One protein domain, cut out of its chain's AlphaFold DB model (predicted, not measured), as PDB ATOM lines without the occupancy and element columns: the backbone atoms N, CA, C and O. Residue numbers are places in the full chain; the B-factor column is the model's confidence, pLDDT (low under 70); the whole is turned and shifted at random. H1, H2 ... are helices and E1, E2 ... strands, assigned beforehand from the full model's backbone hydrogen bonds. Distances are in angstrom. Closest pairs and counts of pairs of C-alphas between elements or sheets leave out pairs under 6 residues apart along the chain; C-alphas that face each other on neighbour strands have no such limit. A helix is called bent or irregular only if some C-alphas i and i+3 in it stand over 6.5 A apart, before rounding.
ATOM      1  N   SER A  49     -34.433 -26.045  41.855       95.25
ATOM      2  CA  SER A  49     -34.268 -27.459  41.527       95.25
ATOM      3  C   SER A  49     -35.625 -28.138  41.371       95.25
ATOM      4  O   SER A  49     -36.669 -27.575  41.715       95.25
ATOM      5  N   PHE A  50     -35.612 -29.354  40.825       96.94
ATOM      6  CA  PHE A  50     -36.816 -30.143  40.610       96.94
ATOM      7  C   PHE A  50     -36.655 -31.524  41.226       96.94
ATOM      8  O   PHE A  50     -35.814 -32.320  40.809       96.94
ATOM      9  N   ARG A  51     -37.497 -31.827  42.213       96.44
ATOM     10  CA  ARG A  51     -37.661 -33.200  42.693       96.44
ATOM     11  C   ARG A  51     -38.467 -33.973  41.653       96.44
ATOM     12  O   ARG A  51     -39.441 -33.435  41.129       96.44
ATOM     13  N   LYS A  52     -38.078 -35.216  41.376       96.25
ATOM     14  CA  LYS A  52     -38.690 -36.052  40.337       96.25
ATOM     15  C   LYS A  52     -39.266 -37.322  40.944       96.25
ATOM     16  O   LYS A  52     -38.675 -37.890  41.859       96.25
ATOM     17  N   GLU A  53     -40.391 -37.760  40.412       97.75
ATOM     18  CA  GLU A  53     -40.996 -39.060  40.681       97.75
ATOM     19  C   GLU A  53     -41.268 -39.736  39.339       97.75
ATOM     20  O   GLU A  53     -41.892 -39.143  38.459       97.75
ATOM     21  N   GLU A  54     -40.790 -40.965  39.175       97.81
ATOM     22  CA  GLU A  54     -41.153 -41.797  38.033       97.81
ATOM     23  C   GLU A  54     -42.385 -42.626  38.387       97.81
ATOM     24  O   GLU A  54     -42.455 -43.249  39.446       97.81
ATOM     25  N   ILE A  55     -43.373 -42.603  37.500       96.81
ATOM     26  CA  ILE A  55     -44.637 -43.313  37.642       96.81
ATOM     27  C   ILE A  55     -44.832 -44.119  36.366       96.81
ATOM     28  O   ILE A  55     -44.856 -43.558  35.271       96.81
ATOM     29  N   VAL A  56     -45.000 -45.427  36.505       94.25
ATOM     30  CA  VAL A  56     -45.360 -46.306  35.392       94.25
ATOM     31  C   VAL A  56     -46.825 -46.676  35.553       94.25
ATOM     32  O   VAL A  56     -47.223 -47.218  36.582       94.25
ATOM     33  N   ASP A  57     -47.632 -46.364  34.544       87.69
ATOM     34  CA  ASP A  57     -49.033 -46.768  34.480       87.69
ATOM     35  C   ASP A  57     -49.315 -47.594  33.218       87.69
ATOM     36  O   ASP A  57     -48.440 -47.819  32.381       87.69
ATOM     37  N   GLY A  58     -50.555 -48.067  33.066       83.94
ATOM     38  CA  GLY A  58     -50.959 -48.876  31.909       83.94
ATOM     39  C   GLY A  58     -50.839 -48.162  30.553       83.94
ATOM     40  O   GLY A  58     -51.026 -48.802  29.524       83.94
ATOM     41  N   SER A  59     -50.545 -46.857  30.538       83.56
ATOM     42  CA  SER A  59     -50.340 -46.038  29.337       83.56
ATOM     43  C   SER A  59     -48.876 -45.610  29.141       83.56
ATOM     44  O   SER A  59     -48.597 -44.809  28.249       83.56
ATOM     45  N   GLY A  60     -47.942 -46.118  29.953       89.88
ATOM     46  CA  GLY A  60     -46.500 -45.887  29.826       89.88
ATOM     47  C   GLY A  60     -45.887 -45.134  31.007       89.88
ATOM     48  O   GLY A  60     -46.449 -45.079  32.102       89.88
ATOM     49  N   THR A  61     -44.706 -44.560  30.777       97.00
ATOM     50  CA  THR A  61     -43.922 -43.883  31.817       97.00
ATOM     51  C   THR A  61     -44.236 -42.391  31.877       97.00
ATOM     52  O   THR A  61     -44.336 -41.693  30.862       97.00
ATOM     53  N   VAL A  62     -44.352 -41.890  33.102       97.69
ATOM     54  CA  VAL A  62     -44.550 -40.488  33.443       97.69
ATOM     55  C   VAL A  62     -43.445 -40.058  34.398       97.69
ATOM     56  O   VAL A  62     -43.225 -40.691  35.425       97.69
ATOM     57  N   LEU A  63     -42.780 -38.947  34.092       98.44
ATOM     58  CA  LEU A  63     -41.941 -38.240  35.054       98.44
ATOM     59  C   LEU A  63     -42.721 -37.061  35.615       98.44
ATOM     60  O   LEU A  63     -43.086 -36.149  34.875       98.44
ATOM     61  N   LYS A  64     -42.969 -37.074  36.921       98.56
ATOM     62  CA  LYS A  64     -43.603 -35.980  37.647       98.56
ATOM     63  C   LYS A  64     -42.548 -35.133  38.346       98.56
ATOM     64  O   LYS A  64     -41.704 -35.651  39.068       98.56
ATOM     65  N   PHE A  65     -42.613 -33.827  38.139       98.69
ATOM     66  CA  PHE A  65     -41.654 -32.853  38.641       98.69
ATOM     67  C   PHE A  65     -42.314 -31.957  39.680       98.69
ATOM     68  O   PHE A  65     -43.458 -31.541  39.504       98.69
ATOM     69  N   PHE A  66     -41.568 -31.611  40.725       98.50
ATOM     70  CA  PHE A  66     -41.972 -30.677  41.773       98.50
ATOM     71  C   PHE A  66     -40.894 -29.608  41.924       98.50
ATOM     72  O   PHE A  66     -39.745 -29.930  42.233       98.50
ATOM     73  N   GLY A  67     -41.256 -28.349  41.691       97.88
ATOM     74  CA  GLY A  67     -40.330 -27.226  41.796       97.88
ATOM     75  C   GLY A  67     -39.986 -26.902  43.244       97.88
ATOM     76  O   GLY A  67     -40.863 -26.842  44.107       97.88
ATOM     77  N   VAL A  68     -38.708 -26.646  43.493       96.88
ATOM     78  CA  VAL A  68     -38.171 -26.223  44.786       96.88
ATOM     79  C   VAL A  68     -37.381 -24.937  44.579       96.88
ATOM     80  O   VAL A  68     -36.594 -24.830  43.636       96.88
ATOM     81  N   GLU A  69     -37.592 -23.961  45.455       95.44
ATOM     82  CA  GLU A  69     -36.762 -22.760  45.560       95.44
ATOM     83  C   GLU A  69     -35.997 -22.802  46.886       95.44
ATOM     84  O   GLU A  69     -36.531 -23.207  47.916       95.44
ATOM     85  N   VAL A  70     -34.725 -22.421  46.852       93.38
ATOM     86  CA  VAL A  70     -33.889 -22.261  48.042       93.38
ATOM     87  C   VAL A  70     -33.942 -20.804  48.470       93.38
ATOM     88  O   VAL A  70     -33.609 -19.905  47.689       93.38
ATOM     89  N   ASP A  71     -34.357 -20.568  49.712       87.00
ATOM     90  CA  ASP A  71     -34.380 -19.226  50.280       87.00
ATOM     91  C   ASP A  71     -32.954 -18.674  50.388       87.00
ATOM     92  O   ASP A  71     -32.053 -19.316  50.926       87.00
ATOM     93  N   THR A  72     -32.732 -17.467  49.872       84.12
ATOM     94  CA  THR A  72     -31.379 -16.903  49.766       84.12
ATOM     95  C   THR A  72     -30.793 -16.470  51.109       84.12
ATOM     96  O   THR A  72     -29.597 -16.208  51.173       84.12
ATOM     97  N   GLN A  73     -31.612 -16.343  52.159       83.25
ATOM     98  CA  GLN A  73     -31.159 -15.903  53.481       83.25
ATOM     99  C   GLN A  73     -30.887 -17.097  54.400       83.25
ATOM    100  O   GLN A  73     -29.825 -17.188  55.007       83.25
ATOM    101  N   SER A  74     -31.844 -18.018  54.486       87.81
ATOM    102  CA  SER A  74     -31.798 -19.198  55.351       87.81
ATOM    103  C   SER A  74     -31.145 -20.414  54.695       87.81
ATOM    104  O   SER A  74     -30.717 -21.326  55.397       87.81
ATOM    105  N   GLY A  75     -31.079 -20.462  53.359       87.62
ATOM    106  CA  GLY A  75     -30.636 -21.644  52.616       87.62
ATOM    107  C   GLY A  75     -31.617 -22.819  52.682       87.62
ATOM    108  O   GLY A  75     -31.307 -23.903  52.188       87.62
ATOM    109  N   CYS A  76     -32.796 -22.643  53.288       89.31
ATOM    110  CA  CYS A  76     -33.789 -23.703  53.404       89.31
ATOM    111  C   CYS A  76     -34.555 -23.878  52.079       89.31
ATOM    112  O   CYS A  76     -35.038 -22.889  51.518       89.31
ATOM    113  N   PRO A  77     -34.707 -25.118  51.576       93.50
ATOM    114  CA  PRO A  77     -35.551 -25.385  50.421       93.50
ATOM    115  C   PRO A  77     -37.031 -25.313  50.807       93.50
ATOM    116  O   PRO A  77     -37.435 -25.815  51.858       93.50
ATOM    117  N   PHE A  78     -37.854 -24.753  49.928       94.44
ATOM    118  CA  PHE A  78     -39.305 -24.747  50.064       94.44
ATOM    119  C   PHE A  78     -39.988 -25.038  48.718       94.44
ATOM    120  O   PHE A  78     -39.418 -24.761  47.658       94.44
ATOM    121  N   PRO A  79     -41.206 -25.615  48.726       97.06
ATOM    122  CA  PRO A  79     -41.954 -25.847  47.499       97.06
ATOM    123  C   PRO A  79     -42.222 -24.536  46.757       97.06
ATOM    124  O   PRO A  79     -42.803 -23.598  47.307       97.06
ATOM    125  N   LEU A  80     -41.833 -24.485  45.486       97.56
ATOM    126  CA  LEU A  80     -42.186 -23.383  44.601       97.56
ATOM    127  C   LEU A  80     -43.698 -23.412  44.354       97.56
ATOM    128  O   LEU A  80     -44.279 -24.487  44.248       97.56
ATOM    129  N   THR A  81     -44.351 -22.259  44.225       98.38
ATOM    130  CA  THR A  81     -45.783 -22.180  43.886       98.38
ATOM    131  C   THR A  81     -45.978 -21.853  42.409       98.38
ATOM    132  O   THR A  81     -45.110 -21.255  41.773       98.38
ATOM    133  N   TRP A  82     -47.135 -22.199  41.845       98.31
ATOM    134  CA  TRP A  82     -47.462 -21.858  40.461       98.31
ATOM    135  C   TRP A  82     -47.518 -20.345  40.227       98.31
ATOM    136  O   TRP A  82     -47.068 -19.892  39.179       98.31
ATOM    137  N   SER A  83     -48.001 -19.554  41.195       98.00
ATOM    138  CA  SER A  83     -47.938 -18.084  41.097       98.00
ATOM    139  C   SER A  83     -46.498 -17.614  40.892       98.00
ATOM    140  O   SER A  83     -46.208 -16.877  39.951       98.00
ATOM    141  N   ARG A  84     -45.583 -18.109  41.734       97.56
ATOM    142  CA  ARG A  84     -44.171 -17.737  41.687       97.56
ATOM    143  C   ARG A  84     -43.486 -18.229  40.412       97.56
ATOM    144  O   ARG A  84     -42.735 -17.482  39.795       97.56
ATOM    145  N   ALA A  85     -43.770 -19.456  39.982       98.31
ATOM    146  CA  ALA A  85     -43.216 -20.011  38.751       98.31
ATOM    147  C   ALA A  85     -43.640 -19.213  37.506       98.31
ATOM    148  O   ALA A  85     -42.807 -18.939  36.648       98.31
ATOM    149  N   LEU A  86     -44.904 -18.781  37.412       98.25
ATOM    150  CA  LEU A  86     -45.394 -17.970  36.287       98.25
ATOM    151  C   LEU A  86     -44.745 -16.579  36.221       98.25
ATOM    152  O   LEU A  86     -44.518 -16.061  35.127       98.25
ATOM    153  N   GLU A  87     -44.409 -15.980  37.364       97.19
ATOM    154  CA  GLU A  87     -43.591 -14.759  37.416       97.19
ATOM    155  C   GLU A  87     -42.155 -15.025  36.948       97.19
ATOM    156  O   GLU A  87     -41.611 -14.276  36.138       97.19
ATOM    157  N   LEU A  88     -41.545 -16.111  37.431       97.62
ATOM    158  CA  LEU A  88     -40.172 -16.485  37.092       97.62
ATOM    159  C   LEU A  88     -40.016 -16.883  35.619       97.62
ATOM    160  O   LEU A  88     -38.996 -16.559  35.019       97.62
ATOM    161  N   PHE A  89     -41.028 -17.504  35.005       97.88
ATOM    162  CA  PHE A  89     -41.042 -17.804  33.570       97.88
ATOM    163  C   PHE A  89     -40.812 -16.557  32.710       97.88
ATOM    164  O   PHE A  89     -40.156 -16.629  31.674       97.88
ATOM    165  N   GLN A  90     -41.321 -15.402  33.143       96.31
ATOM    166  CA  GLN A  90     -41.195 -14.143  32.405       96.31
ATOM    167  C   GLN A  90     -39.788 -13.528  32.515       96.31
ATOM    168  O   GLN A  90     -39.428 -12.651  31.727       96.31
ATOM    169  N   GLN A  91     -38.957 -14.013  33.441       95.06
ATOM    170  CA  GLN A  91     -37.566 -13.600  33.602       95.06
ATOM    171  C   GLN A  91     -36.675 -14.422  32.663       95.06
ATOM    172  O   GLN A  91     -36.078 -15.419  33.057       95.06
ATOM    173  N   ARG A  92     -36.576 -13.998  31.399       88.38
ATOM    174  CA  ARG A  92     -35.910 -14.760  30.321       88.38
ATOM    175  C   ARG A  92     -34.465 -15.192  30.600       88.38
ATOM    176  O   ARG A  92     -34.047 -16.226  30.095       88.38
ATOM    177  N   ASN A  93     -33.731 -14.419  31.397       89.06
ATOM    178  CA  ASN A  93     -32.347 -14.711  31.794       89.06
ATOM    179  C   ASN A  93     -32.262 -15.156  33.267       89.06
ATOM    180  O   ASN A  93     -31.238 -14.980  33.920       89.06
ATOM    181  N   GLY A  94     -33.377 -15.622  33.833       92.06
ATOM    182  CA  GLY A  94     -33.482 -16.044  35.221       92.06
ATOM    183  C   GLY A  94     -33.099 -17.509  35.405       92.06
ATOM    184  O   GLY A  94     -33.485 -18.368  34.614       92.06
ATOM    185  N   LEU A  95     -32.420 -17.804  36.517       94.19
ATOM    186  CA  LEU A  95     -31.961 -19.155  36.871       94.19
ATOM    187  C   LEU A  95     -33.077 -20.210  36.881       94.19
ATOM    188  O   LEU A  95     -32.829 -21.370  36.572       94.19
ATOM    189  N   PHE A  96     -34.307 -19.824  37.236       96.25
ATOM    190  CA  PHE A  96     -35.450 -20.739  37.219       96.25
ATOM    191  C   PHE A  96     -35.721 -21.273  35.814       96.25
ATOM    192  O   PHE A  96     -35.904 -22.474  35.637       96.25
ATOM    193  N   LEU A  97     -35.745 -20.381  34.819       96.50
ATOM    194  CA  LEU A  97     -36.053 -20.761  33.449       96.50
ATOM    195  C   LEU A  97     -34.947 -21.645  32.866       96.50
ATOM    196  O   LEU A  97     -35.244 -22.606  32.164       96.50
ATOM    197  N   GLU A  98     -33.690 -21.353  33.199       95.94
ATOM    198  CA  GLU A  98     -32.546 -22.190  32.824       95.94
ATOM    199  C   GLU A  98     -32.658 -23.597  33.423       95.94
ATOM    200  O   GLU A  98     -32.590 -24.576  32.679       95.94
ATOM    201  N   ALA A  99     -32.914 -23.705  34.732       96.75
ATOM    202  CA  ALA A  99     -33.103 -24.989  35.406       96.75
ATOM    203  C   ALA A  99     -34.307 -25.761  34.838       96.75
ATOM    204  O   ALA A  99     -34.221 -26.960  34.594       96.75
ATOM    205  N   PHE A 100     -35.421 -25.079  34.577       98.38
ATOM    206  CA  PHE A 100     -36.620 -25.698  34.017       98.38
ATOM    207  C   PHE A 100     -36.389 -26.227  32.591       98.38
ATOM    208  O   PHE A 100     -36.751 -27.361  32.291       98.38
ATOM    209  N   ILE A 101     -35.758 -25.444  31.708       98.44
ATOM    210  CA  ILE A 101     -35.439 -25.885  30.339       98.44
ATOM    211  C   ILE A 101     -34.450 -27.055  30.362       98.44
ATOM    212  O   ILE A 101     -34.593 -27.976  29.556       98.44
ATOM    213  N   PHE A 102     -33.474 -27.034  31.273       97.94
ATOM    214  CA  PHE A 102     -32.541 -28.142  31.465       97.94
ATOM    215  C   PHE A 102     -33.287 -29.450  31.756       97.94
ATOM    216  O   PHE A 102     -33.056 -30.440  31.068       97.94
ATOM    217  N   GLU A 103     -34.264 -29.436  32.666       98.19
ATOM    218  CA  GLU A 103     -35.063 -30.630  32.968       98.19
ATOM    219  C   GLU A 103     -35.821 -31.190  31.759       98.19
ATOM    220  O   GLU A 103     -35.905 -32.405  31.574       98.19
ATOM    221  N   LEU A 104     -36.350 -30.315  30.901       98.69
ATOM    222  CA  LEU A 104     -37.032 -30.745  29.681       98.69
ATOM    223  C   LEU A 104     -36.066 -31.337  28.648       98.69
ATOM    224  O   LEU A 104     -36.422 -32.286  27.947       98.69
ATOM    225  N   ARG A 105     -34.859 -30.773  28.524       98.50
ATOM    226  CA  ARG A 105     -33.826 -31.258  27.594       98.50
ATOM    227  C   ARG A 105     -33.335 -32.645  27.989       98.50
ATOM    228  O   ARG A 105     -33.305 -33.531  27.131       98.50
ATOM    229  N   GLU A 106     -33.043 -32.812  29.276       98.19
ATOM    230  CA  GLU A 106     -32.448 -34.016  29.862       98.19
ATOM    231  C   GLU A 106     -33.460 -35.126  30.165       98.19
ATOM    232  O   GLU A 106     -33.072 -36.227  30.556       98.19
ATOM    233  N   ALA A 107     -34.761 -34.879  29.982       97.94
ATOM    234  CA  ALA A 107     -35.763 -35.928  30.103       97.94
ATOM    235  C   ALA A 107     -35.396 -37.123  29.190       97.94
ATOM    236  O   ALA A 107     -35.133 -36.918  28.002       97.94
ATOM    237  N   PRO A 108     -35.419 -38.374  29.691       97.69
ATOM    238  CA  PRO A 108     -34.905 -39.543  28.970       97.69
ATOM    239  C   PRO A 108     -35.776 -39.965  27.777       97.69
ATOM    240  O   PRO A 108     -35.403 -40.844  27.003       97.69
ATOM    241  N   PHE A 109     -36.945 -39.348  27.601       98.00
ATOM    242  CA  PHE A 109     -37.878 -39.689  26.536       98.00
ATOM    243  C   PHE A 109     -37.474 -39.055  25.204       98.00
ATOM    244  O   PHE A 109     -37.153 -37.864  25.124       98.00
ATOM    245  N   LYS A 110     -37.585 -39.822  24.113       97.69
ATOM    246  CA  LYS A 110     -37.384 -39.292  22.751       97.69
ATOM    247  C   LYS A 110     -38.371 -38.166  22.439       97.69
ATOM    248  O   LYS A 110     -37.971 -37.124  21.924       97.69
ATOM    249  N   ALA A 111     -39.631 -38.351  22.820       98.00
ATOM    250  CA  ALA A 111     -40.667 -37.333  22.778       98.00
ATOM    251  C   ALA A 111     -41.598 -37.477  23.982       98.00
ATOM    252  O   ALA A 111     -41.731 -38.565  24.546       98.00
ATOM    253  N   PHE A 112     -42.237 -36.378  24.369       98.31
ATOM    254  CA  PHE A 112     -43.122 -36.353  25.522       98.31
ATOM    255  C   PHE A 112     -44.221 -35.301  25.389       98.31
ATOM    256  O   PHE A 112     -44.041 -34.276  24.724       98.31
ATOM    257  N   PHE A 113     -45.339 -35.552  26.065       98.06
ATOM    258  CA  PHE A 113     -46.342 -34.539  26.377       98.06
ATOM    259  C   PHE A 113     -45.955 -33.826  27.670       98.06
ATOM    260  O   PHE A 113     -45.505 -34.474  28.611       98.06
ATOM    261  N   PHE A 114     -46.160 -32.514  27.728       98.69
ATOM    262  CA  PHE A 114     -46.130 -31.737  28.964       98.69
ATOM    263  C   PHE A 114     -47.562 -31.500  29.441       98.69
ATOM    264  O   PHE A 114     -48.398 -31.067  28.644       98.69
ATOM    265  N   GLU A 115     -47.841 -31.728  30.723       98.50
ATOM    266  CA  GLU A 115     -49.130 -31.386  31.336       98.50
ATOM    267  C   GLU A 115     -48.920 -30.760  32.720       98.50
ATOM    268  O   GLU A 115     -48.145 -31.253  33.541       98.50
ATOM    269  N   ALA A 116     -49.641 -29.676  32.989       98.38
ATOM    270  CA  ALA A 116     -49.756 -29.060  34.306       98.38
ATOM    271  C   ALA A 116     -51.089 -29.451  34.972       98.38
ATOM    272  O   ALA A 116     -52.073 -29.660  34.256       98.38
ATOM    273  N   PRO A 117     -51.187 -29.482  36.314       97.69
ATOM    274  CA  PRO A 117     -52.473 -29.649  36.991       97.69
ATOM    275  C   PRO A 117     -53.432 -28.490  36.653       97.69
ATOM    276  O   PRO A 117     -52.976 -27.433  36.208       97.69
ATOM    277  N   PRO A 118     -54.744 -28.613  36.940       97.25
ATOM    278  CA  PRO A 118     -55.676 -27.505  36.747       97.25
ATOM    279  C   PRO A 118     -55.234 -26.287  37.563       97.25
ATOM    280  O   PRO A 118     -55.013 -26.381  38.785       97.25
ATOM    281  N   LEU A 119     -55.097 -25.153  36.874       97.38
ATOM    282  CA  LEU A 119     -54.658 -23.889  37.449       97.38
ATOM    283  C   LEU A 119     -55.858 -22.982  37.678       97.38
ATOM    284  O   LEU A 119     -56.625 -22.701  36.768       97.38
ATOM    285  N   GLU A 120     -55.993 -22.467  38.894       95.62
ATOM    286  CA  GLU A 120     -57.043 -21.513  39.239       95.62
ATOM    287  C   GLU A 120     -56.439 -20.284  39.884       95.62
ATOM    288  O   GLU A 120     -55.653 -20.394  40.826       95.62
ATOM    289  N   ARG A 121     -56.880 -19.102  39.448       94.38
ATOM    290  CA  ARG A 121     -56.348 -17.821  39.929       94.38
ATOM    291  C   ARG A 121     -56.334 -17.714  41.456       94.38
ATOM    292  O   ARG A 121     -55.348 -17.264  42.022       94.38
ATOM    293  N   LYS A 122     -57.405 -18.160  42.123       95.12
ATOM    294  CA  LYS A 122     -57.526 -18.109  43.591       95.12
ATOM    295  C   LYS A 122     -56.606 -19.099  44.313       95.12
ATOM    296  O   LYS A 122     -56.277 -18.868  45.469       95.12
ATOM    297  N   ARG A 123     -56.208 -20.191  43.651       95.12
ATOM    298  CA  ARG A 123     -55.377 -21.260  44.229       95.12
ATOM    299  C   ARG A 123     -53.913 -21.180  43.802       95.12
ATOM    300  O   ARG A 123     -53.097 -21.871  44.391       95.12
ATOM    301  N   LEU A 124     -53.556 -20.344  42.824       95.25
ATOM    302  CA  LEU A 124     -52.179 -20.190  42.339       95.25
ATOM    303  C   LEU A 124     -51.137 -19.900  43.441       95.25
ATOM    304  O   LEU A 124     -50.072 -20.515  43.379       95.25
ATOM    305  N   PRO A 125     -51.388 -19.012  44.429       97.00
ATOM    306  CA  PRO A 125     -50.425 -18.771  45.513       97.00
ATOM    307  C   PRO A 125     -50.284 -19.988  46.438       97.00
ATOM    308  O   PRO A 125     -49.221 -20.234  46.989       97.00
ATOM    309  N   SER A 126     -51.379 -20.741  46.563       96.69
ATOM    310  CA  SER A 126     -51.549 -22.055  47.186       96.69
ATOM    311  C   SER A 126     -50.732 -23.209  46.633       96.69
ATOM    312  O   SER A 126     -50.198 -24.069  47.329       96.69
ATOM    313  N   LYS A 127     -50.821 -23.303  45.310       97.31
ATOM    314  CA  LYS A 127     -50.630 -24.544  44.580       97.31
ATOM    315  C   LYS A 127     -49.160 -24.704  44.261       97.31
ATOM    316  O   LYS A 127     -48.596 -23.875  43.551       97.31
ATOM    317  N   HIS A 128     -48.556 -25.775  44.764       98.25
ATOM    318  CA  HIS A 128     -47.171 -26.100  44.453       98.25
ATOM    319  C   HIS A 128     -46.979 -26.264  42.943       98.25
ATOM    320  O   HIS A 128     -47.831 -26.833  42.258       98.25
ATOM    321  N   PHE A 129     -45.866 -25.742  42.439       98.69
ATOM    322  CA  PHE A 129     -45.435 -25.899  41.068       98.69
ATOM    323  C   PHE A 129     -45.068 -27.358  40.836       98.69
ATOM    324  O   PHE A 129     -44.081 -27.867  41.369       98.69
ATOM    325  N   GLU A 130     -45.883 -28.022  40.034       98.69
ATOM    326  CA  GLU A 130     -45.662 -29.388  39.593       98.69
ATOM    327  C   GLU A 130     -46.128 -29.538  38.152       98.69
ATOM    328  O   GLU A 130     -47.071 -28.869  37.737       98.69
ATOM    329  N   PHE A 131     -45.489 -30.424  37.403       98.81
ATOM    330  CA  PHE A 131     -45.892 -30.793  36.050       98.81
ATOM    331  C   PHE A 131     -45.473 -32.232  35.775       98.81
ATOM    332  O   PHE A 131     -44.663 -32.803  36.509       98.81
ATOM    333  N   ILE A 132     -46.004 -32.815  34.708       98.62
ATOM    334  CA  ILE A 132     -45.571 -34.122  34.227       98.62
ATOM    335  C   ILE A 132     -45.009 -34.030  32.818       98.62
ATOM    336  O   ILE A 132     -45.456 -33.212  32.009       98.62
ATOM    337  N   LEU A 133     -44.065 -34.921  32.532       98.69
ATOM    338  CA  LEU A 133     -43.697 -35.331  31.187       98.69
ATOM    339  C   LEU A 133     -44.161 -36.771  30.994       98.69
ATOM    340  O   LEU A 133     -43.683 -37.661  31.697       98.69
ATOM    341  N   ARG A 134     -45.080 -37.013  30.060       97.75
ATOM    342  CA  ARG A 134     -45.470 -38.375  29.668       97.75
ATOM    343  C   ARG A 134     -44.731 -38.769  28.403       97.75
ATOM    344  O   ARG A 134     -44.811 -38.043  27.413       97.75
ATOM    345  N   GLU A 135     -44.079 -39.925  28.413       97.62
ATOM    346  CA  GLU A 135     -43.457 -40.487  27.216       97.62
ATOM    347  C   GLU A 135     -44.474 -40.663  26.077       97.62
ATOM    348  O   GLU A 135     -45.588 -41.146  26.279       97.62
ATOM    349  N   SER A 136     -44.086 -40.288  24.857       96.31
ATOM    350  CA  SER A 136     -44.914 -40.479  23.667       96.31
ATOM    351  C   SER A 136     -44.124 -41.153  22.551       96.31
ATOM    352  O   SER A 136     -43.360 -40.514  21.827       96.31
ATOM    353  N   TYR A 137     -44.352 -42.455  22.377       95.31
ATOM    354  CA  TYR A 137     -43.779 -43.222  21.268       95.31
ATOM    355  C   TYR A 137     -44.302 -42.766  19.905       95.31
ATOM    356  O   TYR A 137     -43.583 -42.868  18.915       95.31
ATOM    357  N   GLU A 138     -45.530 -42.248  19.846       95.25
ATOM    358  CA  GLU A 138     -46.110 -41.748  18.598       95.25
ATOM    359  C   GLU A 138     -45.473 -40.425  18.174       95.25
ATOM    360  O   GLU A 138     -45.021 -40.318  17.037       95.25
ATOM    361  N   LEU A 139     -45.313 -39.459  19.091       95.62
ATOM    362  CA  LEU A 139     -44.581 -38.228  18.773       95.62
ATOM    363  C   LEU A 139     -43.115 -38.503  18.428       95.62
ATOM    364  O   LEU A 139     -42.558 -37.821  17.578       95.62
ATOM    365  N   ALA A 140     -42.500 -39.532  19.018       96.25
ATOM    366  CA  ALA A 140     -41.116 -39.895  18.716       96.25
ATOM    367  C   ALA A 140     -40.898 -40.348  17.259       96.25
ATOM    368  O   ALA A 140     -39.752 -40.411  16.815       96.25
ATOM    369  N   LYS A 141     -41.970 -40.666  16.518       96.12
ATOM    370  CA  LYS A 141     -41.934 -41.005  15.084       96.12
ATOM    371  C   LYS A 141     -42.159 -39.782  14.182       96.12
ATOM    372  O   LYS A 141     -42.085 -39.907  12.961       96.12
ATOM    373  N   VAL A 142     -42.457 -38.612  14.752       94.50
ATOM    374  CA  VAL A 142     -42.814 -37.400  14.009       94.50
ATOM    375  C   VAL A 142     -41.567 -36.564  13.731       94.50
ATOM    376  O   VAL A 142     -41.049 -35.867  14.601       94.50
ATOM    377  N   PHE A 143     -41.119 -36.588  12.477       91.44
ATOM    378  CA  PHE A 143     -39.981 -35.788  11.999       91.44
ATOM    379  C   PHE A 143     -40.368 -34.764  10.928       91.44
ATOM    380  O   PHE A 143     -39.578 -33.881  10.608       91.44
ATOM    381  N   ILE A 144     -41.580 -34.870  10.382       93.38
ATOM    382  CA  ILE A 144     -42.089 -33.974   9.345       93.38
ATOM    383  C   ILE A 144     -43.136 -33.065   9.993       93.38
ATOM    384  O   ILE A 144     -44.199 -33.561  10.376       93.38
ATOM    385  N   PRO A 145     -42.854 -31.761  10.141       92.12
ATOM    386  CA  PRO A 145     -43.796 -30.842  10.749       92.12
ATOM    387  C   PRO A 145     -44.937 -30.495   9.790       92.12
ATOM    388  O   PRO A 145     -44.729 -30.361   8.580       92.12
ATOM    389  N   ASP A 146     -46.127 -30.257  10.339       92.06
ATOM    390  CA  ASP A 146     -47.244 -29.688   9.584       92.06
ATOM    391  C   ASP A 146     -47.073 -28.169   9.474       92.06
ATOM    392  O   ASP A 146     -47.499 -27.392  10.331       92.06
ATOM    393  N   LYS A 147     -46.400 -27.746   8.404       88.56
ATOM    394  CA  LYS A 147     -46.085 -26.335   8.150       88.56
ATOM    395  C   LYS A 147     -47.310 -25.494   7.805       88.56
ATOM    396  O   LYS A 147     -47.204 -24.273   7.850       88.56
ATOM    397  N   HIS A 148     -48.428 -26.109   7.419       90.31
ATOM    398  CA  HIS A 148     -49.587 -25.393   6.894       90.31
ATOM    399  C   HIS A 148     -50.637 -25.129   7.969       90.31
ATOM    400  O   HIS A 148     -51.216 -24.046   7.972       90.31
ATOM    401  N   ALA A 149     -50.833 -26.063   8.905       89.38
ATOM    402  CA  ALA A 149     -51.905 -25.993   9.898       89.38
ATOM    403  C   ALA A 149     -51.941 -24.694  10.717       89.38
ATOM    404  O   ALA A 149     -53.018 -24.248  11.097       89.38
ATOM    405  N   LEU A 150     -50.777 -24.096  10.998       91.19
ATOM    406  CA  LEU A 150     -50.661 -22.871  11.797       91.19
ATOM    407  C   LEU A 150     -50.033 -21.702  11.021       91.19
ATOM    408  O   LEU A 150     -49.804 -20.646  11.607       91.19
ATOM    409  N   ALA A 151     -49.746 -21.865   9.724       91.88
ATOM    410  CA  ALA A 151     -48.918 -20.935   8.947       91.88
ATOM    411  C   ALA A 151     -49.385 -19.475   9.039       91.88
ATOM    412  O   ALA A 151     -48.571 -18.577   9.240       91.88
ATOM    413  N   GLU A 152     -50.697 -19.247   8.936       95.25
ATOM    414  CA  GLU A 152     -51.298 -17.909   8.963       95.25
ATOM    415  C   GLU A 152     -51.130 -17.183  10.307       95.25
ATOM    416  O   GLU A 152     -51.180 -15.955  10.365       95.25
ATOM    417  N   HIS A 153     -50.881 -17.926  11.386       95.38
ATOM    418  CA  HIS A 153     -50.690 -17.378  12.725       95.38
ATOM    419  C   HIS A 153     -49.212 -17.194  13.099       95.38
ATOM    420  O   HIS A 153     -48.907 -16.475  14.051       95.38
ATOM    421  N   LEU A 154     -48.281 -17.832  12.380       95.44
ATOM    422  CA  LEU A 154     -46.857 -17.876  12.727       95.44
ATOM    423  C   LEU A 154     -46.071 -16.709  12.115       95.44
ATOM    424  O   LEU A 154     -45.205 -16.880  11.254       95.44
ATOM    425  N   ILE A 155     -46.369 -15.496  12.582       94.88
ATOM    426  CA  ILE A 155     -45.810 -14.249  12.040       94.88
ATOM    427  C   ILE A 155     -44.529 -13.848  12.785       94.88
ATOM    428  O   ILE A 155     -43.500 -13.594  12.152       94.88
ATOM    429  N   GLN A 156     -44.587 -13.834  14.118       96.06
ATOM    430  CA  GLN A 156     -43.498 -13.463  15.031       96.06
ATOM    431  C   GLN A 156     -42.694 -14.691  15.483       96.06
ATOM    432  O   GLN A 156     -43.107 -15.821  15.238       96.06
ATOM    433  N   ASP A 157     -41.583 -14.489  16.201       95.62
ATOM    434  CA  ASP A 157     -40.786 -15.568  16.813       95.62
ATOM    435  C   ASP A 157     -41.643 -16.546  17.636       95.62
ATOM    436  O   ASP A 157     -41.453 -17.761  17.568       95.62
ATOM    437  N   VAL A 158     -42.576 -16.008  18.428       98.19
ATOM    438  CA  VAL A 158     -43.530 -16.752  19.259       98.19
ATOM    439  C   VAL A 158     -44.885 -16.068  19.149       98.19
ATOM    440  O   VAL A 158     -44.986 -14.858  19.331       98.19
ATOM    441  N   ASN A 159     -45.924 -16.843  18.863       98.31
ATOM    442  CA  ASN A 159     -47.247 -16.335  18.529       98.31
ATOM    443  C   ASN A 159     -48.266 -16.816  19.554       98.31
ATOM    444  O   ASN A 159     -48.172 -17.940  20.047       98.31
ATOM    445  N   VAL A 160     -49.237 -15.955  19.856       98.25
ATOM    446  CA  VAL A 160     -50.348 -16.251  20.762       98.25
ATOM    447  C   VAL A 160     -51.649 -15.973  20.029       98.25
ATOM    448  O   VAL A 160     -51.886 -14.840  19.615       98.25
ATOM    449  N   PHE A 161     -52.482 -16.993  19.854       97.38
ATOM    450  CA  PHE A 161     -53.698 -16.901  19.044       97.38
ATOM    451  C   PHE A 161     -54.739 -17.933  19.502       97.38
ATOM    452  O   PHE A 161     -54.365 -18.959  20.073       97.38
ATOM    453  N   PRO A 162     -56.045 -17.674  19.328       95.88
ATOM    454  CA  PRO A 162     -57.065 -18.681  19.594       95.88
ATOM    455  C   PRO A 162     -56.958 -19.839  18.593       95.88
ATOM    456  O   PRO A 162     -56.579 -19.635  17.444       95.88
ATOM    457  N   ASN A 163     -57.326 -21.053  18.996       92.06
ATOM    458  CA  ASN A 163     -57.530 -22.146  18.045       92.06
ATOM    459  C   ASN A 163     -58.748 -21.879  17.134       92.06
ATOM    460  O   ASN A 163     -59.554 -20.992  17.404       92.06
ATOM    461  N   LEU A 164     -58.941 -22.717  16.105       87.06
ATOM    462  CA  LEU A 164     -60.053 -22.598  15.146       87.06
ATOM    463  C   LEU A 164     -61.442 -22.511  15.811       87.06
ATOM    464  O   LEU A 164     -62.311 -21.791  15.333       87.06
ATOM    465  N   GLY A 165     -61.652 -23.234  16.916       85.38
ATOM    466  CA  GLY A 165     -62.910 -23.218  17.673       85.38
ATOM    467  C   GLY A 165     -63.071 -22.033  18.633       85.38
ATOM    468  O   GLY A 165     -64.151 -21.856  19.188       85.38
ATOM    469  N   GLY A 166     -62.020 -21.238  18.855       85.12
ATOM    470  CA  GLY A 166     -62.017 -20.093  19.771       85.12
ATOM    471  C   GLY A 166     -62.047 -20.435  21.267       85.12
ATOM    472  O   GLY A 166     -62.076 -19.526  22.094       85.12
ATOM    473  N   ASP A 167     -62.039 -21.717  21.634       84.00
ATOM    474  CA  ASP A 167     -62.181 -22.216  23.009       84.00
ATOM    475  C   ASP A 167     -60.838 -22.447  23.728       84.00
ATOM    476  O   ASP A 167     -60.793 -22.611  24.952       84.00
ATOM    477  N   CYS A 168     -59.734 -22.410  22.985       91.69
ATOM    478  CA  CYS A 168     -58.380 -22.609  23.479       91.69
ATOM    479  C   CYS A 168     -57.473 -21.466  23.020       91.69
ATOM    480  O   CYS A 168     -57.499 -21.079  21.852       91.69
ATOM    481  N   LEU A 169     -56.633 -20.951  23.921       96.81
ATOM    482  CA  LEU A 169     -55.545 -20.050  23.543       96.81
ATOM    483  C   LEU A 169     -54.277 -20.873  23.299       96.81
ATOM    484  O   LEU A 169     -53.866 -21.652  24.158       96.81
ATOM    485  N   LEU A 170     -53.660 -20.693  22.137       97.75
ATOM    486  CA  LEU A 170     -52.441 -21.382  21.736       97.75
ATOM    487  C   LEU A 170     -51.231 -20.461  21.864       97.75
ATOM    488  O   LEU A 170     -51.316 -19.281  21.531       97.75
ATOM    489  N   VAL A 171     -50.100 -21.013  22.306       98.56
ATOM    490  CA  VAL A 171     -48.781 -20.367  22.224       98.56
ATOM    491  C   VAL A 171     -47.873 -21.243  21.371       98.56
ATOM    492  O   VAL A 171     -47.622 -22.392  21.728       98.56
ATOM    493  N   SER A 172     -47.385 -20.725  20.245       98.38
ATOM    494  CA  SER A 172     -46.636 -21.522  19.267       98.38
ATOM    495  C   SER A 172     -45.442 -20.757  18.677       98.38
ATOM    496  O   SER A 172     -45.604 -19.607  18.248       98.38
ATOM    497  N   PRO A 173     -44.232 -21.351  18.663       98.25
ATOM    498  CA  PRO A 173     -43.067 -20.749  18.028       98.25
ATOM    499  C   PRO A 173     -43.126 -20.872  16.500       98.25
ATOM    500  O   PRO A 173     -43.580 -21.878  15.958       98.25
ATOM    501  N   LYS A 174     -42.621 -19.855  15.802       97.88
ATOM    502  CA  LYS A 174     -42.379 -19.889  14.352       97.88
ATOM    503  C   LYS A 174     -41.024 -20.532  14.061       97.88
ATOM    504  O   LYS A 174     -40.104 -20.404  14.861       97.88
ATOM    505  N   GLN A 175     -40.852 -21.160  12.903       97.56
ATOM    506  CA  GLN A 175     -39.523 -21.598  12.483       97.56
ATOM    507  C   GLN A 175     -38.566 -20.405  12.329       97.56
ATOM    508  O   GLN A 175     -38.868 -19.457  11.602       97.56
ATOM    509  N   MET A 176     -37.410 -20.473  12.990       96.94
ATOM    510  CA  MET A 176     -36.316 -19.521  12.800       96.94
ATOM    511  C   MET A 176     -35.510 -19.886  11.556       96.94
ATOM    512  O   MET A 176     -35.304 -21.064  11.251       96.94
ATOM    513  N   GLU A 177     -35.025 -18.870  10.848       95.12
ATOM    514  CA  GLU A 177     -34.134 -19.061   9.706       95.12
ATOM    515  C   GLU A 177     -32.901 -19.889  10.108       95.12
ATOM    516  O   GLU A 177     -32.363 -19.741  11.207       95.12
ATOM    517  N   GLY A 178     -32.495 -20.822   9.244       95.19
ATOM    518  CA  GLY A 178     -31.367 -21.723   9.499       95.19
ATOM    519  C   GLY A 178     -31.629 -22.846  10.511       95.19
ATOM    520  O   GLY A 178     -30.755 -23.686  10.701       95.19
ATOM    521  N   THR A 179     -32.810 -22.912  11.136       96.75
ATOM    522  CA  THR A 179     -33.191 -24.027  12.022       96.75
ATOM    523  C   THR A 179     -33.992 -25.071  11.249       96.75
ATOM    524  O   THR A 179     -34.909 -24.721  10.502       96.75
ATOM    525  N   ASP A 180     -33.679 -26.355  11.438       96.88
ATOM    526  CA  ASP A 180     -34.445 -27.450  10.843       96.88
ATOM    527  C   ASP A 180     -35.903 -27.422  11.333       96.88
ATOM    528  O   ASP A 180     -36.182 -27.258  12.522       96.88
ATOM    529  N   ALA A 181     -36.854 -27.581  10.412       96.12
ATOM    530  CA  ALA A 181     -38.272 -27.499  10.740       96.12
ATOM    531  C   ALA A 181     -38.724 -28.620  11.702       96.12
ATOM    532  O   ALA A 181     -39.671 -28.424  12.461       96.12
ATOM    533  N   SER A 182     -38.035 -29.766  11.720       96.94
ATOM    534  CA  SER A 182     -38.294 -30.873  12.650       96.94
ATOM    535  C   SER A 182     -38.102 -30.484  14.121       96.94
ATOM    536  O   SER A 182     -38.750 -31.067  14.994       96.94
ATOM    537  N   ALA A 183     -37.312 -29.438  14.405       98.00
ATOM    538  CA  ALA A 183     -37.208 -28.855  15.743       98.00
ATOM    539  C   ALA A 183     -38.571 -28.366  16.263       98.00
ATOM    540  O   ALA A 183     -38.785 -28.292  17.465       98.00
ATOM    541  N   TYR A 184     -39.518 -28.065  15.376       97.88
ATOM    542  CA  TYR A 184     -40.816 -27.504  15.730       97.88
ATOM    543  C   TYR A 184     -41.935 -28.548  15.770       97.88
ATOM    544  O   TYR A 184     -43.061 -28.175  16.067       97.88
ATOM    545  N   CYS A 185     -41.670 -29.841  15.533       97.25
ATOM    546  CA  CYS A 185     -42.710 -30.882  15.538       97.25
ATOM    547  C   CYS A 185     -43.426 -31.011  16.892       97.25
ATOM    548  O   CYS A 185     -44.645 -31.160  16.949       97.25
ATOM    549  N   HIS A 186     -42.665 -30.988  17.989       98.00
ATOM    550  CA  HIS A 186     -43.168 -31.166  19.352       98.00
ATOM    551  C   HIS A 186     -42.157 -30.653  20.389       98.00
ATOM    552  O   HIS A 186     -41.021 -30.310  20.059       98.00
ATOM    553  N   LEU A 187     -42.550 -30.635  21.668       98.62
ATOM    554  CA  LEU A 187     -41.796 -29.956  22.725       98.62
ATOM    555  C   LEU A 187     -40.366 -30.485  22.899       98.62
ATOM    556  O   LEU A 187     -39.432 -29.693  22.972       98.62
ATOM    557  N   ALA A 188     -40.189 -31.808  22.930       98.44
ATOM    558  CA  ALA A 188     -38.869 -32.413  23.120       98.44
ATOM    559  C   ALA A 188     -37.861 -32.041  22.012       98.44
ATOM    560  O   ALA A 188     -36.715 -31.724  22.317       98.44
ATOM    561  N   GLN A 189     -38.285 -32.029  20.740       98.31
ATOM    562  CA  GLN A 189     -37.443 -31.569  19.628       98.31
ATOM    563  C   GLN A 189     -37.122 -30.079  19.768       98.31
ATOM    564  O   GLN A 189     -35.976 -29.673  19.604       98.31
ATOM    565  N   PHE A 190     -38.116 -29.279  20.155       98.69
ATOM    566  CA  PHE A 190     -37.969 -27.833  20.272       98.69
ATOM    567  C   PHE A 190     -36.958 -27.436  21.340       98.69
ATOM    568  O   PHE A 190     -36.022 -26.695  21.054       98.69
ATOM    569  N   VAL A 191     -37.085 -27.966  22.560       98.69
ATOM    570  CA  VAL A 191     -36.156 -27.605  23.639       98.69
ATOM    571  C   VAL A 191     -34.728 -28.073  23.357       98.69
ATOM    572  O   VAL A 191     -33.796 -27.428  23.835       98.69
ATOM    573  N   ARG A 192     -34.540 -29.149  22.579       98.50
ATOM    574  CA  ARG A 192     -33.220 -29.712  22.251       98.50
ATOM    575  C   ARG A 192     -32.555 -29.059  21.036       98.50
ATOM    576  O   ARG A 192     -31.338 -28.924  21.048       98.50
ATOM    577  N   ASN A 193     -33.327 -28.644  20.029       98.31
ATOM    578  CA  ASN A 193     -32.787 -28.291  18.708       98.31
ATOM    579  C   ASN A 193     -33.131 -26.875  18.218       98.31
ATOM    580  O   ASN A 193     -32.508 -26.407  17.267       98.31
ATOM    581  N   ALA A 194     -34.096 -26.178  18.825       98.38
ATOM    582  CA  ALA A 194     -34.394 -24.794  18.452       98.38
ATOM    583  C   ALA A 194     -33.407 -23.802  19.104       98.38
ATOM    584  O   ALA A 194     -32.817 -24.112  20.145       98.38
ATOM    585  N   PRO A 195     -33.247 -22.581  18.552       98.31
ATOM    586  CA  PRO A 195     -32.399 -21.554  19.149       98.31
ATOM    587  C   PRO A 195     -32.774 -21.278  20.610       98.31
ATOM    588  O   PRO A 195     -33.934 -21.004  20.923       98.31
ATOM    589  N   GLU A 196     -31.787 -21.302  21.510       97.62
ATOM    590  CA  GLU A 196     -32.011 -21.208  22.962       97.62
ATOM    591  C   GLU A 196     -32.835 -19.975  23.358       97.62
ATOM    592  O   GLU A 196     -33.768 -20.058  24.160       97.62
ATOM    593  N   GLU A 197     -32.543 -18.837  22.736       97.75
ATOM    594  CA  GLU A 197     -33.264 -17.594  22.977       97.75
ATOM    595  C   GLU A 197     -34.743 -17.663  22.577       97.75
ATOM    596  O   GLU A 197     -35.586 -17.040  23.227       97.75
ATOM    597  N   GLN A 198     -35.089 -18.443  21.548       98.44
ATOM    598  CA  GLN A 198     -36.480 -18.675  21.171       98.44
ATOM    599  C   GLN A 198     -37.178 -19.608  22.165       98.44
ATOM    600  O   GLN A 198     -38.335 -19.366  22.518       98.44
ATOM    601  N   VAL A 199     -36.483 -20.632  22.669       98.69
ATOM    602  CA  VAL A 199     -37.010 -21.517  23.719       98.69
ATOM    603  C   VAL A 199     -37.348 -20.705  24.972       98.69
ATOM    604  O   VAL A 199     -38.479 -20.763  25.460       98.69
ATOM    605  N   LYS A 200     -36.419 -19.854  25.433       98.44
ATOM    606  CA  LYS A 200     -36.633 -18.939  26.568       98.44
ATOM    607  C   LYS A 200     -37.804 -17.981  26.325       98.44
ATOM    608  O   LYS A 200     -38.669 -17.828  27.188       98.44
ATOM    609  N   ARG A 201     -37.881 -17.363  25.135       98.38
ATOM    610  CA  ARG A 201     -39.013 -16.494  24.748       98.38
ATOM    611  C   ARG A 201     -40.348 -17.236  24.752       98.38
ATOM    612  O   ARG A 201     -41.346 -16.668  25.186       98.38
ATOM    613  N   THR A 202     -40.363 -18.492  24.315       98.75
ATOM    614  CA  THR A 202     -41.580 -19.312  24.259       98.75
ATOM    615  C   THR A 202     -42.135 -19.554  25.654       98.75
ATOM    616  O   THR A 202     -43.301 -19.263  25.900       98.75
ATOM    617  N   PHE A 203     -41.301 -19.983  26.602       98.69
ATOM    618  CA  PHE A 203     -41.749 -20.202  27.979       98.69
ATOM    619  C   PHE A 203     -42.136 -18.914  28.710       98.69
ATOM    620  O   PHE A 203     -43.124 -18.911  29.443       98.69
ATOM    621  N   ALA A 204     -41.440 -17.801  28.459       98.44
ATOM    622  CA  ALA A 204     -41.867 -16.495  28.963       98.44
ATOM    623  C   ALA A 204     -43.266 -16.119  28.446       98.44
ATOM    624  O   ALA A 204     -44.118 -15.676  29.219       98.44
ATOM    625  N   MET A 205     -43.530 -16.363  27.157       98.69
ATOM    626  CA  MET A 205     -44.840 -16.130  26.552       98.69
ATOM    627  C   MET A 205     -45.915 -17.076  27.101       98.69
ATOM    628  O   MET A 205     -47.042 -16.639  27.329       98.69
ATOM    629  N   VAL A 206     -45.581 -18.343  27.367       98.69
ATOM    630  CA  VAL A 206     -46.476 -19.299  28.043       98.69
ATOM    631  C   VAL A 206     -46.839 -18.797  29.439       98.69
ATOM    632  O   VAL A 206     -48.022 -18.748  29.773       98.69
ATOM    633  N   GLY A 207     -45.858 -18.358  30.234       98.38
ATOM    634  CA  GLY A 207     -46.090 -17.813  31.574       98.38
ATOM    635  C   GLY A 207     -47.026 -16.599  31.558       98.38
ATOM    636  O   GLY A 207     -48.058 -16.591  32.237       98.38
ATOM    637  N   ALA A 208     -46.722 -15.611  30.712       98.44
ATOM    638  CA  ALA A 208     -47.540 -14.409  30.549       98.44
ATOM    639  C   ALA A 208     -48.960 -14.724  30.038       98.44
ATOM    640  O   ALA A 208     -49.950 -14.205  30.562       98.44
ATOM    641  N   SER A 209     -49.084 -15.610  29.045       98.50
ATOM    642  CA  SER A 209     -50.377 -15.997  28.462       98.50
ATOM    643  C   SER A 209     -51.235 -16.787  29.447       98.50
ATOM    644  O   SER A 209     -52.447 -16.581  29.499       98.50
ATOM    645  N   THR A 210     -50.618 -17.625  30.283       98.38
ATOM    646  CA  THR A 210     -51.307 -18.363  31.350       98.38
ATOM    647  C   THR A 210     -51.896 -17.403  32.382       98.38
ATOM    648  O   THR A 210     -53.082 -17.496  32.695       98.38
ATOM    649  N   LEU A 211     -51.115 -16.426  32.861       97.62
ATOM    650  CA  LEU A 211     -51.609 -15.401  33.792       97.62
ATOM    651  C   LEU A 211     -52.749 -14.581  33.182       97.62
ATOM    652  O   LEU A 211     -53.777 -14.374  33.830       97.62
ATOM    653  N   LYS A 212     -52.603 -14.160  31.919       96.81
ATOM    654  CA  LYS A 212     -53.651 -13.429  31.196       96.81
ATOM    655  C   LYS A 212     -54.934 -14.256  31.078       96.81
ATOM    656  O   LYS A 212     -56.013 -13.744  31.370       96.81
ATOM    657  N   ARG A 213     -54.828 -15.539  30.715       95.88
ATOM    658  CA  ARG A 213     -55.981 -16.446  30.603       95.88
ATOM    659  C   ARG A 213     -56.660 -16.662  31.957       95.88
ATOM    660  O   ARG A 213     -57.882 -16.591  32.037       95.88
ATOM    661  N   LEU A 214     -55.888 -16.842  33.030       95.94
ATOM    662  CA  LEU A 214     -56.402 -16.988  34.397       95.94
ATOM    663  C   LEU A 214     -57.100 -15.728  34.921       95.94
ATOM    664  O   LEU A 214     -58.027 -15.830  35.724       95.94
ATOM    665  N   ALA A 215     -56.674 -14.541  34.484       94.81
ATOM    666  CA  ALA A 215     -57.351 -13.289  34.814       94.81
ATOM    667  C   ALA A 215     -58.712 -13.151  34.106       94.81
ATOM    668  O   ALA A 215     -59.621 -12.526  34.650       94.81
ATOM    669  N   GLN A 216     -58.855 -13.741  32.916       92.19
ATOM    670  CA  GLN A 216     -60.060 -13.664  32.081       92.19
ATOM    671  C   GLN A 216     -61.052 -14.810  32.335       92.19
ATOM    672  O   GLN A 216     -62.244 -14.655  32.077       92.19
ATOM    673  N   SER A 217     -60.579 -15.951  32.836       88.31
ATOM    674  CA  SER A 217     -61.390 -17.150  33.046       88.31
ATOM    675  C   SER A 217     -61.976 -17.226  34.459       88.31
ATOM    676  O   SER A 217     -61.334 -16.881  35.453       88.31
ATOM    677  N   ARG A 218     -63.207 -17.740  34.557       88.94
ATOM    678  CA  ARG A 218     -63.802 -18.204  35.826       88.94
ATOM    679  C   ARG A 218     -63.585 -19.699  36.070       88.94
ATOM    680  O   ARG A 218     -63.839 -20.162  37.177       88.94
ATOM    681  N   ARG A 219     -63.140 -20.429  35.047       91.38
ATOM    682  CA  ARG A 219     -62.817 -21.857  35.085       91.38
ATOM    683  C   ARG A 219     -61.321 -22.069  35.306       91.38
ATOM    684  O   ARG A 219     -60.540 -21.145  35.038       91.38
ATOM    685  N   PRO A 220     -60.909 -23.270  35.740       94.56
ATOM    686  CA  PRO A 220     -59.512 -23.658  35.679       94.56
ATOM    687  C   PRO A 220     -58.942 -23.480  34.266       94.56
ATOM    688  O   PRO A 220     -59.651 -23.618  33.270       94.56
ATOM    689  N   VAL A 221     -57.653 -23.168  34.188       96.94
ATOM    690  CA  VAL A 221     -56.881 -23.194  32.944       96.94
ATOM    691  C   VAL A 221     -56.037 -24.456  32.941       96.94
ATOM    692  O   VAL A 221     -55.325 -24.741  33.907       96.94
ATOM    693  N   TRP A 222     -56.118 -25.192  31.841       97.56
ATOM    694  CA  TRP A 222     -55.396 -26.432  31.605       97.56
ATOM    695  C   TRP A 222     -54.264 -26.153  30.622       97.56
ATOM    696  O   TRP A 222     -54.517 -25.815  29.466       97.56
ATOM    697  N   LEU A 223     -53.025 -26.233  31.113       98.38
ATOM    698  CA  LEU A 223     -51.809 -25.976  30.345       98.38
ATOM    699  C   LEU A 223     -51.152 -27.295  29.931       98.38
ATOM    700  O   LEU A 223     -50.665 -28.043  30.783       98.38
ATOM    701  N   SER A 224     -51.077 -27.551  28.626       98.44
ATOM    702  CA  SER A 224     -50.433 -28.755  28.093       98.44
ATOM    703  C   SER A 224     -49.761 -28.534  26.739       98.44
ATOM    704  O   SER A 224     -50.006 -27.541  26.055       98.44
ATOM    705  N   THR A 225     -48.918 -29.479  26.325       96.69
ATOM    706  CA  THR A 225     -48.478 -29.633  24.933       96.69
ATOM    707  C   THR A 225     -48.993 -30.966  24.412       96.69
ATOM    708  O   THR A 225     -48.260 -31.956  24.352       96.69
ATOM    709  N   SER A 226     -50.273 -31.010  24.041       85.19
ATOM    710  CA  SER A 226     -50.711 -32.052  23.109       85.19
ATOM    711  C   SER A 226     -49.986 -31.868  21.762       85.19
ATOM    712  O   SER A 226     -49.217 -30.925  21.575       85.19
ATOM    713  N   GLY A 227     -50.199 -32.768  20.809       84.62
ATOM    714  CA  GLY A 227     -49.499 -32.660  19.525       84.62
ATOM    715  C   GLY A 227     -49.765 -33.768  18.521       84.62
ATOM    716  O   GLY A 227     -49.077 -33.829  17.515       84.62
ATOM    717  N   LEU A 228     -50.734 -34.654  18.771       90.50
ATOM    718  CA  LEU A 228     -51.025 -35.753  17.842       90.50
ATOM    719  C   LEU A 228     -51.942 -35.346  16.678       90.50
ATOM    720  O   LEU A 228     -52.008 -36.059  15.687       90.50
ATOM    721  N   GLY A 229     -52.661 -34.223  16.793       90.06
ATOM    722  CA  GLY A 229     -53.553 -33.733  15.733       90.06
ATOM    723  C   GLY A 229     -52.900 -32.749  14.758       90.06
ATOM    724  O   GLY A 229     -53.329 -32.659  13.616       90.06
ATOM    725  N   VAL A 230     -51.880 -32.015  15.209       93.12
ATOM    726  CA  VAL A 230     -51.101 -31.066  14.403       93.12
ATOM    727  C   VAL A 230     -49.647 -31.202  14.826       93.12
ATOM    728  O   VAL A 230     -49.312 -30.915  15.978       93.12
ATOM    729  N   TYR A 231     -48.792 -31.623  13.894       96.25
ATOM    730  CA  TYR A 231     -47.361 -31.835  14.120       96.25
ATOM    731  C   TYR A 231     -46.575 -30.524  14.047       96.25
ATOM    732  O   TYR A 231     -45.661 -30.355  13.246       96.25
ATOM    733  N   TRP A 232     -46.970 -29.578  14.887       97.56
ATOM    734  CA  TRP A 232     -46.272 -28.326  15.129       97.56
ATOM    735  C   TRP A 232     -46.473 -27.952  16.591       97.56
ATOM    736  O   TRP A 232     -47.604 -27.973  17.074       97.56
ATOM    737  N   LEU A 233     -45.412 -27.601  17.314       98.25
ATOM    738  CA  LEU A 233     -45.470 -27.323  18.743       98.25
ATOM    739  C   LEU A 233     -46.455 -26.191  19.025       98.25
ATOM    740  O   LEU A 233     -46.293 -25.065  18.559       98.25
ATOM    741  N   HIS A 234     -47.437 -26.475  19.865       97.75
ATOM    742  CA  HIS A 234     -48.318 -25.473  20.431       97.75
ATOM    743  C   HIS A 234     -48.625 -25.842  21.881       97.75
ATOM    744  O   HIS A 234     -49.085 -26.944  22.183       97.75
ATOM    745  N   PHE A 235     -48.368 -24.906  22.788       98.56
ATOM    746  CA  PHE A 235     -48.918 -24.974  24.131       98.56
ATOM    747  C   PHE A 235     -50.385 -24.607  24.056       98.56
ATOM    748  O   PHE A 235     -50.763 -23.663  23.362       98.56
ATOM    749  N   ARG A 236     -51.195 -25.351  24.788       97.94
ATOM    750  CA  ARG A 236     -52.631 -25.171  24.861       97.94
ATOM    751  C   ARG A 236     -53.006 -24.629  26.225       97.94
ATOM    752  O   ARG A 236     -52.491 -25.108  27.229       97.94
ATOM    753  N   LEU A 237     -53.886 -23.638  26.242       97.69
ATOM    754  CA  LEU A 237     -54.499 -23.060  27.433       97.69
ATOM    755  C   LEU A 237     -56.017 -23.237  27.307       97.69
ATOM    756  O   LEU A 237     -56.740 -22.311  26.917       97.69
ATOM    757  N   ASP A 238     -56.481 -24.454  27.579       95.81
ATOM    758  CA  ASP A 238     -57.887 -24.856  27.472       95.81
ATOM    759  C   ASP A 238     -58.659 -24.547  28.780       95.81
ATOM    760  O   ASP A 238     -58.077 -24.427  29.860       95.81
ATOM    761  N   GLU A 239     -59.991 -24.434  28.702       91.88
ATOM    762  CA  GLU A 239     -60.884 -24.354  29.886       91.88
ATOM    763  C   GLU A 239     -61.249 -25.725  30.471       91.88
ATOM    764  O   GLU A 239     -61.809 -25.812  31.563       91.88
ATOM    765  N   TYR A 240     -60.922 -26.795  29.747       91.94
ATOM    766  CA  TYR A 240     -61.187 -28.182  30.110       91.94
ATOM    767  C   TYR A 240     -59.947 -29.034  29.809       91.94
ATOM    768  O   TYR A 240     -59.167 -28.648  28.935       91.94
ATOM    769  N   PRO A 241     -59.769 -30.201  30.455       93.88
ATOM    770  CA  PRO A 241     -58.593 -31.061  30.285       93.88
ATOM    771  C   PRO A 241     -58.596 -31.817  28.948       93.88
ATOM    772  O   PRO A 241     -58.550 -33.048  28.888       93.88
ATOM    773  N   LYS A 242     -58.688 -31.093  27.834       90.06
ATOM    774  CA  LYS A 242     -58.714 -31.683  26.501       90.06
ATOM    775  C   LYS A 242     -57.354 -32.312  26.209       90.06
ATOM    776  O   LYS A 242     -56.323 -31.657  26.331       90.06
ATOM    777  N   TYR A 243     -57.370 -33.581  25.805       92.44
ATOM    778  CA  TYR A 243     -56.172 -34.362  25.469       92.44
ATOM    779  C   TYR A 243     -55.203 -34.626  26.629       92.44
ATOM    780  O   TYR A 243     -54.078 -35.047  26.376       92.44
ATOM    781  N   TYR A 244     -55.627 -34.408  27.875       95.69
ATOM    782  CA  TYR A 244     -54.842 -34.819  29.034       95.69
ATOM    783  C   TYR A 244     -54.763 -36.341  29.114       95.69
ATOM    784  O   TYR A 244     -55.768 -37.044  28.996       95.69
ATOM    785  N   THR A 245     -53.557 -36.829  29.352       94.19
ATOM    786  CA  THR A 245     -53.213 -38.248  29.439       94.19
ATOM    787  C   THR A 245     -52.922 -38.670  30.877       94.19
ATOM    788  O   THR A 245     -52.973 -39.856  31.204       94.19
ATOM    789  N   TYR A 246     -52.612 -37.726  31.770       94.88
ATOM    790  CA  TYR A 246     -52.389 -38.014  33.180       94.88
ATOM    791  C   TYR A 246     -53.698 -37.902  33.974       94.88
ATOM    792  O   TYR A 246     -54.072 -36.847  34.491       94.88
ATOM    793  N   HIS A 247     -54.407 -39.030  34.085       92.12
ATOM    794  CA  HIS A 247     -55.713 -39.121  34.749       92.12
ATOM    795  C   HIS A 247     -55.790 -38.511  36.158       92.12
ATOM    796  O   HIS A 247     -56.828 -37.910  36.453       92.12
ATOM    797  N   PRO A 248     -54.753 -38.578  37.022       93.94
ATOM    798  CA  PRO A 248     -54.818 -37.950  38.341       93.94
ATOM    799  C   PRO A 248     -55.092 -36.438  38.314       93.94
ATOM    800  O   PRO A 248     -55.741 -35.938  39.232       93.94
ATOM    801  N   TYR A 249     -54.681 -35.714  37.264       94.31
ATOM    802  CA  TYR A 249     -55.017 -34.290  37.102       94.31
ATOM    803  C   TYR A 249     -56.479 -34.049  36.732       94.31
ATOM    804  O   TYR A 249     -57.036 -33.015  37.087       94.31
ATOM    805  N   VAL A 250     -57.111 -34.999  36.046       90.81
ATOM    806  CA  VAL A 250     -58.504 -34.891  35.592       90.81
ATOM    807  C   VAL A 250     -59.478 -35.361  36.671       90.81
ATOM    808  O   VAL A 250     -60.545 -34.781  36.851       90.81
ATOM    809  N   ALA A 251     -59.116 -36.402  37.424       77.12
ATOM    810  CA  ALA A 251     -59.961 -36.966  38.474       77.12
ATOM    811  C   ALA A 251     -60.227 -35.974  39.622       77.12
ATOM    812  O   ALA A 251     -61.293 -36.015  40.232       77.12
ATOM    813  N   THR A 252     -59.291 -35.060  39.888       61.12
ATOM    814  CA  THR A 252     -59.416 -34.045  40.946       61.12
ATOM    815  C   THR A 252     -60.411 -32.927  40.620       61.12
ATOM    816  O   THR A 252     -60.835 -32.226  41.534       61.12
ATOM    817  N   ASP A 253     -60.812 -32.771  39.356       53.19
ATOM    818  CA  ASP A 253     -61.754 -31.732  38.914       53.19
ATOM    819  C   ASP A 253     -63.229 -32.155  39.058       53.19
ATOM    820  O   ASP A 253     -64.120 -31.319  39.083       53.19
TER     821      ASP A 253
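Overview. This is residues 49 to 253 of the 256 residues of an uncharacterized protein of Tetraselmis sp. GSL018 (UniProt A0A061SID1). Two sheets, E1 to E5 and E6 to E9, meet at their edge strands E4 and E8 in one bent wall, and H1, H2, H4 and H5 cluster in the bend, with H2 over the first sheet and the long H5 over the second. H3 sits at the end of H4, and H6 touches no helix. The 205 printed residues hold six named helices and nine named strands, in the order E1 E2 E3 H1 H2 E4 E5 E6 E7 H3 H4 H5 E8 E9 H6, a mixed class; both sheets are antiparallel, the first branched, the second in the order E6 E7 E9 E8. The whole is compact, with a radius of gyration of the C-alphas of 16.2 A and spans of 50 by 38 by 34 A.

Arrangement. E1, residues 49 to 57, E2, 60 to 70, and E3, 77 to 79, form a meander, each strand the antiparallel neighbour of the one before; N 53 and O 64 are 2.8 A apart, N 69 and O 78 3.0 A. On the same side of E2 as E3 lies E5, 130 to 135, with N 65 and O 131 2.8 A apart; E2 lies on one side of E5 and E4, 112 to 115, on the other side, with N 113 and O 134 2.9 A apart. This sheet is strongly twisted. H1, 82 to 89, only grazes it. H2, 95 to 106, is on it at a height of 8.2 A and touches H1 about perpendicular, 90 degrees, Phe 89 and Leu 97 having the closest C-alphas, 5.8 A. In the second sheet E6, 158 to 162, and E7, 168 to 173, are a hairpin, N 159 and O 172 2.8 A apart; E9, 235 to 238, has N 235 and O 171 2.8 A apart, and E8, 222 to 224, has N 222 and O 238 2.9 A apart. H5, 196 to 216, makes two layers with this sheet, a helix on one face, at a height of 7.6 A, over E7 and E9 and along the strands. H5 touches H1 at a tilt of 37 degrees, only just steep, opposite ways; the closest C-alphas are those of Leu 86 and Gly 207, 4.8 A. H4, 187 to 193, touches H2, and touches H3, 181 to 184, only at the corner. The closest C-alphas of E4 and E8 are those of Glu 115 and Ser 224, 4.4 A. H6, 247 to 253, is on neither sheet. Every O i to N i+4 pair is within hydrogen-bond range in H1, H2, H4 and H5; H3, with 4 residues, is too short for any O i to N i+4 pair; in H6 1 of 3 O i to N i+4 pairs is within range, and 2 of 4 O i to N i+3 pairs are.

Along the chain. E1 begins at C-alpha 49, (-34.268, -27.459, 41.527), and is 25.3 A long; E2 is 32.4 A, H2 16.4 A. H5 runs 30.4 A to C-alpha 216, (-60.060, -13.664, 32.081). H6 ends at C-alpha 253, (-61.754, -31.732, 38.914).

Size, cuts and confidence. The C-alphas of Ser 74 and His 148, the two farthest apart, are 52.0 A apart. The printed part has no cut. The links E4 to E5 and E5 to E6 are long. Mean pLDDT of the printed part is 95.0; residues 252 to 253 are under 70.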